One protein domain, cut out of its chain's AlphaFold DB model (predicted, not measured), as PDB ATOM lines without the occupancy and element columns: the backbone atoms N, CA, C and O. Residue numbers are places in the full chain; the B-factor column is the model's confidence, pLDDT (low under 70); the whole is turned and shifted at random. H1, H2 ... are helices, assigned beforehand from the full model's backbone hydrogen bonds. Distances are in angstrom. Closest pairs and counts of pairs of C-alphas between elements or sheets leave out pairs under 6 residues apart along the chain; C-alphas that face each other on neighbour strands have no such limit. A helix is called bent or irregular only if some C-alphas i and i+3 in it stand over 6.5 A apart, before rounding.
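What this domain is: This is residues 7 to 75 of the 104 residues of an uncharacterized protein of Gaeumannomyces tritici (strain R3-111a-1) (UniProt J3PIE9). Starting at residue 7, the printed part makes a long, loose loop: it goes out through H1 and H2, turns at residues 41 to 46, and comes back through H3 and H4 to its start, where residues 7 to 8 pair, parallel, with 73 to 74. It has 69 residues with four named helices, H1 to H4, and no named strand, all helix in class. The whole is loose, a rod of 48 by 23 by 17 A, with a radius of gyration of the C-alphas of 15.2 A.

How they stand to each other: Look first at H1, residues 16 to 23, only just irregular, with C-alphas 18 and 21 6.6 A apart. It is close to but not clearly touching H4, residues 66 to 70; their closest C-alphas, Pro 16 and Tyr 69, are 7.3 A apart. H2, residues 27 to 40, and H3, residues 51 to 58, form a helical hairpin, opposite ways at a shallow tilt of 31 degrees. H2 touches H3 with residue 27 alone; the closest C-alphas, Arg 27 and Met 54, are 6.5 A apart. Every O i to N i+4 pair is within hydrogen-bond range in H2 and H4, 2 of 4 in H1 and in H3.

Where its parts are: Find C-alpha 16 at (231.458, 83.842, 228.408), where H1 begins, 9.1 A long. From C-alpha 27 at (225.928, 93.082, 242.139), H2 runs 19.6 A; H3 runs 11.2 A, and H4 runs 6.0 A to C-alpha 70.

The domain as a whole: The farthest C-alphas, Pro 11 and Arg 42, are 47.9 A apart. The printed part has no cut and no long link; residues 58 to 61 have pLDDT under 70.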
ATOM      1  N   PHE A   7     230.322  94.564 220.744       84.00
ATOM      2  CA  PHE A   7     230.883  93.917 219.573       84.00
ATOM      3  C   PHE A   7     232.159  93.162 219.920       84.00
ATOM      4  O   PHE A   7     232.904  93.574 220.811       84.00
ATOM      5  N   TRP A   8     232.434  92.076 219.199       85.19
ATOM      6  CA  TRP A   8     233.731  91.402 219.252       85.19
ATOM      7  C   TRP A   8     234.426  91.480 217.895       85.19
ATOM      8  O   TRP A   8     233.784  91.445 216.845       85.19
ATOM      9  N   GLN A   9     235.752  91.569 217.927       81.38
ATOM     10  CA  GLN A   9     236.597  91.565 216.743       81.38
ATOM     11  C   GLN A   9     237.494  90.330 216.802       81.38
ATOM     12  O   GLN A   9     238.300  90.193 217.720       81.38
ATOM     13  N   GLY A  10     237.343  89.416 215.843       82.25
ATOM     14  CA  GLY A  10     238.155  88.206 215.805       82.25
ATOM     15  C   GLY A  10     237.585  87.080 214.940       82.25
ATOM     16  O   GLY A  10     236.483  87.206 214.389       82.25
ATOM     17  N   PRO A  11     238.357  85.988 214.803       78.81
ATOM     18  CA  PRO A  11     237.951  84.807 214.047       78.81
ATOM     19  C   PRO A  11     236.840  84.017 214.752       78.81
ATOM     20  O   PRO A  11     235.931  83.533 214.086       78.81
ATOM     21  N   GLU A  12     236.867  83.940 216.084       84.38
ATOM     22  CA  GLU A  12     235.918  83.155 216.879       84.38
ATOM     23  C   GLU A  12     235.144  84.031 217.870       84.38
ATOM     24  O   GLU A  12     235.620  85.082 218.307       84.38
ATOM     25  N   ARG A  13     233.918  83.608 218.206       84.31
ATOM     26  CA  ARG A  13     233.094  84.266 219.228       84.31
ATOM     27  C   ARG A  13     233.692  83.975 220.611       84.31
ATOM     28  O   ARG A  13     233.860  82.800 220.931       84.31
ATOM     29  N   PRO A  14     233.976  85.000 221.436       85.12
ATOM     30  CA  PRO A  14     234.590  84.798 222.744       85.12
ATOM     31  C   PRO A  14     233.672  83.988 223.655       85.12
ATOM     32  O   PRO A  14     232.448  84.167 223.638       85.12
ATOM     33  N   ALA A  15     234.262  83.127 224.483       84.94
ATOM     34  CA  ALA A  15     233.498  82.391 225.469       84.94
ATOM     35  C   ALA A  15     233.025  83.348 226.581       84.94
ATOM     36  O   ALA A  15     233.688  84.347 226.885       84.94
ATOM     37  N   PRO A  16     231.920  83.034 227.278       80.06
ATOM     38  CA  PRO A  16     231.458  83.842 228.408       80.06
ATOM     39  C   PRO A  16     232.521  84.035 229.505       80.06
ATOM     40  O   PRO A  16     232.521  85.048 230.204       80.06
ATOM     41  N   ARG A  17     233.451  83.079 229.645       81.81
ATOM     42  CA  ARG A  17     234.588  83.167 230.569       81.81
ATOM     43  C   ARG A  17     235.571  84.271 230.178       81.81
ATOM     44  O   ARG A  17     236.023  84.989 231.065       81.81
ATOM     45  N   ASP A  18     235.853  84.443 228.892       84.50
ATOM     46  CA  ASP A  18     236.780  85.471 228.398       84.50
ATOM     47  C   ASP A  18     236.210  86.874 228.638       84.50
ATOM     48  O   ASP A  18     236.921  87.810 228.996       84.50
ATOM     49  N   LEU A  19     234.885  86.998 228.532       82.44
ATOM     50  CA  LEU A  19     234.152  88.236 228.781       82.44
ATOM     51  C   LEU A  19     233.988  88.562 230.271       82.44
ATOM     52  O   LEU A  19     233.716  89.711 230.614       82.44
ATOM     53  N   SER A  20     234.167  87.589 231.168       81.12
ATOM     54  CA  SER A  20     233.952  87.781 232.609       81.12
ATOM     55  C   SER A  20     234.874  88.841 233.218       81.12
ATOM     56  O   SER A  20     234.453  89.587 234.096       81.12
ATOM     57  N   ALA A  21     236.101  88.997 232.719       79.31
ATOM     58  CA  ALA A  21     237.015  90.018 233.228       79.31
ATOM     59  C   ALA A  21     236.523  91.453 232.959       79.31
ATOM     60  O   ALA A  21     236.857  92.366 233.712       79.31
ATOM     61  N   LEU A  22     235.728  91.647 231.902       80.69
ATOM     62  CA  LEU A  22     235.302  92.963 231.420       80.69
ATOM     63  C   LEU A  22     233.839  93.265 231.747       80.69
ATOM     64  O   LEU A  22     233.494  94.390 232.093       80.69
ATOM     65  N   LEU A  23     232.980  92.257 231.616       78.88
ATOM     66  CA  LEU A  23     231.525  92.398 231.640       78.88
ATOM     67  C   LEU A  23     230.882  91.706 232.847       78.88
ATOM     68  O   LEU A  23     229.654  91.644 232.924       78.88
ATOM     69  N   SER A  24     231.676  91.168 233.782       82.12
ATOM     70  CA  SER A  24     231.127  90.584 235.006       82.12
ATOM     71  C   SER A  24     230.531  91.665 235.899       82.12
ATOM     72  O   SER A  24     231.206  92.614 236.313       82.12
ATOM     73  N   VAL A  25     229.252  91.504 236.226       79.44
ATOM     74  CA  VAL A  25     228.540  92.447 237.082       79.44
ATOM     75  C   VAL A  25     228.661  92.012 238.536       79.44
ATOM     76  O   VAL A  25     228.056  91.039 238.980       79.44
ATOM     77  N   ARG A  26     229.415  92.784 239.324       82.75
ATOM     78  CA  ARG A  26     229.498  92.609 240.781       82.75
ATOM     79  C   ARG A  26     228.311  93.287 241.457       82.75
ATOM     80  O   ARG A  26     228.430  94.421 241.923       82.75
ATOM     81  N   ARG A  27     227.178  92.584 241.538       83.06
ATOM     82  CA  ARG A  27     225.928  93.082 242.139       83.06
ATOM     83  C   ARG A  27     226.160  93.816 243.458       83.06
ATOM     84  O   ARG A  27     225.717  94.947 243.596       83.06
ATOM     85  N   ARG A  28     226.882  93.202 244.402       84.12
ATOM     86  CA  ARG A  28     227.121  93.774 245.741       84.12
ATOM     87  C   ARG A  28     227.790  95.148 245.694       84.12
ATOM     88  O   ARG A  28     227.420  96.035 246.455       84.12
ATOM     89  N   VAL A  29     228.739  95.335 244.777       85.69
ATOM     90  CA  VAL A  29     229.445  96.611 244.591       85.69
ATOM     91  C   VAL A  29     228.518  97.643 243.947       85.69
ATOM     92  O   VAL A  29     228.467  98.785 244.392       85.69
ATOM     93  N   PHE A  30     227.747  97.232 242.938       85.69
ATOM     94  CA  PHE A  30     226.809  98.112 242.240       85.69
ATOM     95  C   PHE A  30     225.660  98.571 243.148       85.69
ATOM     96  O   PHE A  30     225.317  99.748 243.184       85.69
ATOM     97  N   GLU A  31     225.109  97.654 243.940       88.56
ATOM     98  CA  GLU A  31     224.061  97.927 244.923       88.56
ATOM     99  C   GLU A  31     224.558  98.900 245.994       88.56
ATOM    100  O   GLU A  31     223.914  99.919 246.246       88.56
ATOM    101  N   ALA A  32     225.742  98.650 246.561       89.81
ATOM    102  CA  ALA A  32     226.358  99.557 247.522       89.81
ATOM    103  C   ALA A  32     226.578 100.958 246.928       89.81
ATOM    104  O   ALA A  32     226.279 101.955 247.588       89.81
ATOM    105  N   ALA A  33     227.032 101.047 245.674       90.62
ATOM    106  CA  ALA A  33     227.224 102.316 244.977       90.62
ATOM    107  C   ALA A  33     225.902 103.066 244.741       90.62
ATOM    108  O   ALA A  33     225.831 104.267 244.992       90.62
ATOM    109  N   LEU A  34     224.835 102.379 244.319       90.38
ATOM    110  CA  LEU A  34     223.517 102.992 244.120       90.38
ATOM    111  C   LEU A  34     222.879 103.441 245.437       90.38
ATOM    112  O   LEU A  34     222.303 104.529 245.509       90.38
ATOM    113  N   VAL A  35     222.999 102.634 246.493       91.62
ATOM    114  CA  VAL A  35     222.542 103.002 247.841       91.62
ATOM    115  C   VAL A  35     223.315 104.216 248.347       91.62
ATOM    116  O   VAL A  35     222.714 105.144 248.893       91.62
ATOM    117  N   TRP A  36     224.632 104.246 248.132       94.19
ATOM    118  CA  TRP A  36     225.458 105.400 248.461       94.19
ATOM    119  C   TRP A  36     225.023 106.637 247.668       94.19
ATOM    120  O   TRP A  36     224.790 107.686 248.266       94.19
ATOM    121  N   LEU A  37     224.816 106.519 246.355       93.69
ATOM    122  CA  LEU A  37     224.383 107.620 245.492       93.69
ATOM    123  C   LEU A  37     223.040 108.198 245.950       93.69
ATOM    124  O   LEU A  37     222.895 109.413 246.088       93.69
ATOM    125  N   LYS A  38     222.076 107.324 246.254       93.06
ATOM    126  CA  LYS A  38     220.745 107.702 246.739       93.06
ATOM    127  C   LYS A  38     220.795 108.440 248.077       93.06
ATOM    128  O   LYS A  38     220.000 109.350 248.297       93.06
ATOM    129  N   ARG A  39     221.713 108.056 248.971       91.75
ATOM    130  CA  ARG A  39     221.897 108.704 250.280       91.75
ATOM    131  C   ARG A  39     222.606 110.054 250.181       91.75
ATOM    132  O   ARG A  39     222.254 110.965 250.920       91.75
ATOM    133  N   ASN A  40     223.589 110.177 249.291       94.12
ATOM    134  CA  ASN A  40     224.485 111.335 249.257       94.12
ATOM    135  C   ASN A  40     224.067 112.413 248.249       94.12
ATOM    136  O   ASN A  40     224.523 113.548 248.354       94.12
ATOM    137  N   ASN A  41     223.200 112.098 247.283       93.06
ATOM    138  CA  ASN A  41     222.790 113.052 246.259       93.06
ATOM    139  C   ASN A  41     221.262 113.191 246.179       93.06
ATOM    140  O   ASN A  41     220.548 112.267 245.786       93.06
ATOM    141  N   ARG A  42     220.757 114.395 246.496       91.75
ATOM    142  CA  ARG A  42     219.317 114.724 246.492       91.75
ATOM    143  C   ARG A  42     218.665 114.531 245.122       91.75
ATOM    144  O   ARG A  42     217.487 114.186 245.075       91.75
ATOM    145  N   LEU A  43     219.415 114.703 244.031       91.88
ATOM    146  CA  LEU A  43     218.917 114.494 242.667       91.88
ATOM    147  C   LEU A  43     218.507 113.036 242.427       91.88
ATOM    148  O   LEU A  43     217.576 112.765 241.674       91.88
ATOM    149  N   TYR A  44     219.154 112.104 243.129       89.75
ATOM    150  CA  TYR A  44     218.917 110.671 243.011       89.75
ATOM    151  C   TYR A  44     218.103 110.098 244.180       89.75
ATOM    152  O   TYR A  44     217.862 108.898 244.229       89.75
ATOM    153  N   ALA A  45     217.605 110.923 245.105       86.75
ATOM    154  CA  ALA A  45     216.874 110.444 246.283       86.75
ATOM    155  C   ALA A  45     215.604 109.641 245.932       86.75
ATOM    156  O   ALA A  45     215.184 108.763 246.687       86.75
ATOM    157  N   LYS A  46     214.997 109.925 244.772       88.94
ATOM    158  CA  LYS A  46     213.757 109.289 244.304       88.94
ATOM    159  C   LYS A  46     213.977 108.081 243.396       88.94
ATOM    160  O   LYS A  46     212.995 107.493 242.952       88.94
ATOM    161  N   ILE A  47     215.223 107.690 243.114       87.69
ATOM    162  CA  ILE A  47     215.453 106.520 242.265       87.69
ATOM    163  C   ILE A  47     214.975 105.250 242.973       87.69
ATOM    164  O   ILE A  47     215.217 105.034 244.173       87.69
ATOM    165  N   HIS A  48     214.282 104.411 242.212       88.88
ATOM    166  CA  HIS A  48     213.935 103.064 242.618       88.88
ATOM    167  C   HIS A  48     215.037 102.121 242.136       88.88
ATOM    168  O   HIS A  48     215.355 102.093 240.948       88.88
ATOM    169  N   ILE A  49     215.651 101.401 243.070       88.19
ATOM    170  CA  ILE A  49     216.668 100.398 242.759       88.19
ATOM    171  C   ILE A  49     215.925  99.073 242.642       88.19
ATOM    172  O   ILE A  49     215.411  98.572 243.639       88.19
ATOM    173  N   ASP A  50     215.843  98.542 241.428       87.12
ATOM    174  CA  ASP A  50     215.206  97.256 241.158       87.12
ATOM    175  C   ASP A  50     216.170  96.117 241.516       87.12
ATOM    176  O   ASP A  50     216.992  95.678 240.707       87.12
ATOM    177  N   THR A  51     216.097  95.666 242.768       84.44
ATOM    178  CA  THR A  51     216.944  94.582 243.273       84.44
ATOM    179  C   THR A  51     216.616  93.246 242.617       84.44
ATOM    180  O   THR A  51     217.532  92.463 242.397       84.44
ATOM    181  N   ALA A  52     215.357  93.006 242.235       83.81
ATOM    182  CA  ALA A  52     214.931  91.763 241.590       83.81
ATOM    183  C   ALA A  52     215.567  91.606 240.201       83.81
ATOM    184  O   ALA A  52     216.036  90.529 239.826       83.81
ATOM    185  N   LYS A  53     215.668  92.703 239.446       80.44
ATOM    186  CA  LYS A  53     216.414  92.713 238.186       80.44
ATOM    187  C   LYS A  53     217.907  92.479 238.412       80.44
ATOM    188  O   LYS A  53     218.522  91.750 237.640       80.44
ATOM    189  N   MET A  54     218.483  93.041 239.472       80.25
ATOM    190  CA  MET A  54     219.890  92.816 239.823       80.25
ATOM    191  C   MET A  54     220.169  91.377 240.294       80.25
ATOM    192  O   MET A  54     221.236  90.847 239.993       80.25
ATOM    193  N   ASP A  55     219.219  90.723 240.971       79.94
ATOM    194  CA  ASP A  55     219.288  89.303 241.350       79.94
ATOM    195  C   ASP A  55     219.417  88.401 240.113       79.94
ATOM    196  O   ASP A  55     220.206  87.457 240.099       79.94
ATOM    197  N   SER A  56     218.712  88.738 239.026       76.06
ATOM    198  CA  SER A  56     218.795  87.987 237.765       76.06
ATOM    199  C   SER A  56     220.183  88.028 237.106       76.06
ATOM    200  O   SER A  56     220.490  87.182 236.265       76.06
ATOM    201  N   TRP A  57     221.047  88.980 237.482       74.50
ATOM    202  CA  TRP A  57     222.398  89.109 236.929       74.50
ATOM    203  C   TRP A  57     223.405  88.154 237.581       74.50
ATOM    204  O   TRP A  57     224.349  87.730 236.916       74.50
ATOM    205  N   GLU A  58     223.195  87.766 238.845       66.94
ATOM    206  CA  GLU A  58     224.062  86.806 239.550       66.94
ATOM    207  C   GLU A  58     223.856  85.354 239.084       66.94
ATOM    208  O   GLU A  58     224.723  84.516 239.306       66.94
ATOM    209  N   MET A  59     222.752  85.046 238.393       65.62
ATOM    210  CA  MET A  59     222.451  83.685 237.918       65.62
ATOM    211  C   MET A  59     223.309  83.227 236.730       65.62
ATOM    212  O   MET A  59     223.229  82.069 236.324       65.62
ATOM    213  N   SER A  60     224.130  84.108 236.154       68.25
ATOM    214  CA  SER A  60     224.977  83.737 235.025       68.25
ATOM    215  C   SER A  60     226.274  83.072 235.515       68.25
ATOM    216  O   SER A  60     226.992  83.682 236.311       68.25
ATOM    217  N   PRO A  61     226.648  81.875 235.021       67.06
ATOM    218  CA  PRO A  61     227.779  81.085 235.536       67.06
ATOM    219  C   PRO A  61     229.146  81.785 235.455       67.06
ATOM    220  O   PRO A  61     230.091  81.390 236.130       67.06
ATOM    221  N   HIS A  62     229.257  82.845 234.651       72.75
ATOM    222  CA  HIS A  62     230.474  83.645 234.499       72.75
ATOM    223  C   HIS A  62     230.280  85.114 234.919       72.75
ATOM    224  O   HIS A  62     231.129  85.959 234.644       72.75
ATOM    225  N   GLY A  63     229.147  85.441 235.554       74.44
ATOM    226  CA  GLY A  63     228.777  86.798 235.978       74.44
ATOM    227  C   GLY A  63     228.473  87.776 234.835       74.44
ATOM    228  O   GLY A  63     228.179  88.939 235.098       74.44
ATOM    229  N   VAL A  64     228.544  87.326 233.578       76.75
ATOM    230  CA  VAL A  64     228.191  88.111 232.388       76.75
ATOM    231  C   VAL A  64     226.685  87.987 232.141       76.75
ATOM    232  O   VAL A  64     226.213  86.870 231.916       76.75
ATOM    233  N   PRO A  65     225.908  89.084 232.141       77.25
ATOM    234  CA  PRO A  65     224.470  89.023 231.896       77.25
ATOM    235  C   PRO A  65     224.139  88.401 230.531       77.25
ATOM    236  O   PRO A  65     224.690  88.803 229.502       77.25
ATOM    237  N   TRP A  66     223.196  87.452 230.500       75.75
ATOM    238  CA  TRP A  66     222.835  86.710 229.281       75.75
ATOM    239  C   TRP A  66     222.373  87.630 228.137       75.75
ATOM    240  O   TRP A  66     222.638  87.360 226.965       75.75
ATOM    241  N   GLN A  67     221.728  88.747 228.485       77.00
ATOM    242  CA  GLN A  67     221.237  89.759 227.547       77.00
ATOM    243  C   GLN A  67     222.381  90.384 226.748       77.00
ATOM    244  O   GLN A  67     222.251  90.588 225.545       77.00
ATOM    245  N   VAL A  68     223.511  90.644 227.411       77.31
ATOM    246  CA  VAL A  68     224.707  91.217 226.786       77.31
ATOM    247  C   VAL A  68     225.375  90.178 225.893       77.31
ATOM    248  O   VAL A  68     225.729  90.480 224.759       77.31
ATOM    249  N   TYR A  69     225.477  88.930 226.361       77.31
ATOM    250  CA  TYR A  69     226.070  87.855 225.567       77.31
ATOM    251  C   TYR A  69     225.255  87.529 224.308       77.31
ATOM    252  O   TYR A  69     225.833  87.252 223.262       77.31
ATOM    253  N   THR A  70     223.922  87.571 224.386       80.38
ATOM    254  CA  THR A  70     223.024  87.243 223.261       80.38
ATOM    255  C   THR A  70     223.061  88.301 222.164       80.38
ATOM    256  O   THR A  70     222.972  87.959 220.991       80.38
ATOM    257  N   ARG A  71     223.234  89.568 222.548       81.44
ATOM    258  CA  ARG A  71     223.312  90.729 221.646       81.44
ATOM    259  C   ARG A  71     224.729  91.026 221.157       81.44
ATOM    260  O   ARG A  71     224.967  92.076 220.574       81.44
ATOM    261  N   LEU A  72     225.676  90.142 221.457       83.94
ATOM    262  CA  LEU A  72     227.057  90.287 221.031       83.94
ATOM    263  C   LEU A  72     227.116  90.156 219.499       83.94
ATOM    264  O   LEU A  72     226.742  89.107 218.972       83.94
ATOM    265  N   GLU A  73     227.583  91.200 218.807       82.81
ATOM    266  CA  GLU A  73     227.609  91.300 217.333       82.81
ATOM    267  C   GLU A  73     229.033  91.388 216.755       82.81
ATOM    268  O   GLU A  73     229.948  91.930 217.380       82.81
ATOM    269  N   ARG A  74     229.267  90.790 215.574       82.00
ATOM    270  CA  ARG A  74     230.623  90.701 215.009       82.00
ATOM    271  C   ARG A  74     230.966  92.058 214.436       82.00
ATOM    272  O   ARG A  74     230.301  92.500 213.505       82.00
ATOM    273  N   ASN A  75     232.029  92.684 214.934       79.06
ATOM    274  CA  ASN A  75     232.591  93.837 214.252       79.06
ATOM    275  C   ASN A  75     233.442  93.329 213.086       79.06
ATOM    276  O   ASN A  75     234.597  92.935 213.272       79.06
TER     277      ASN A  75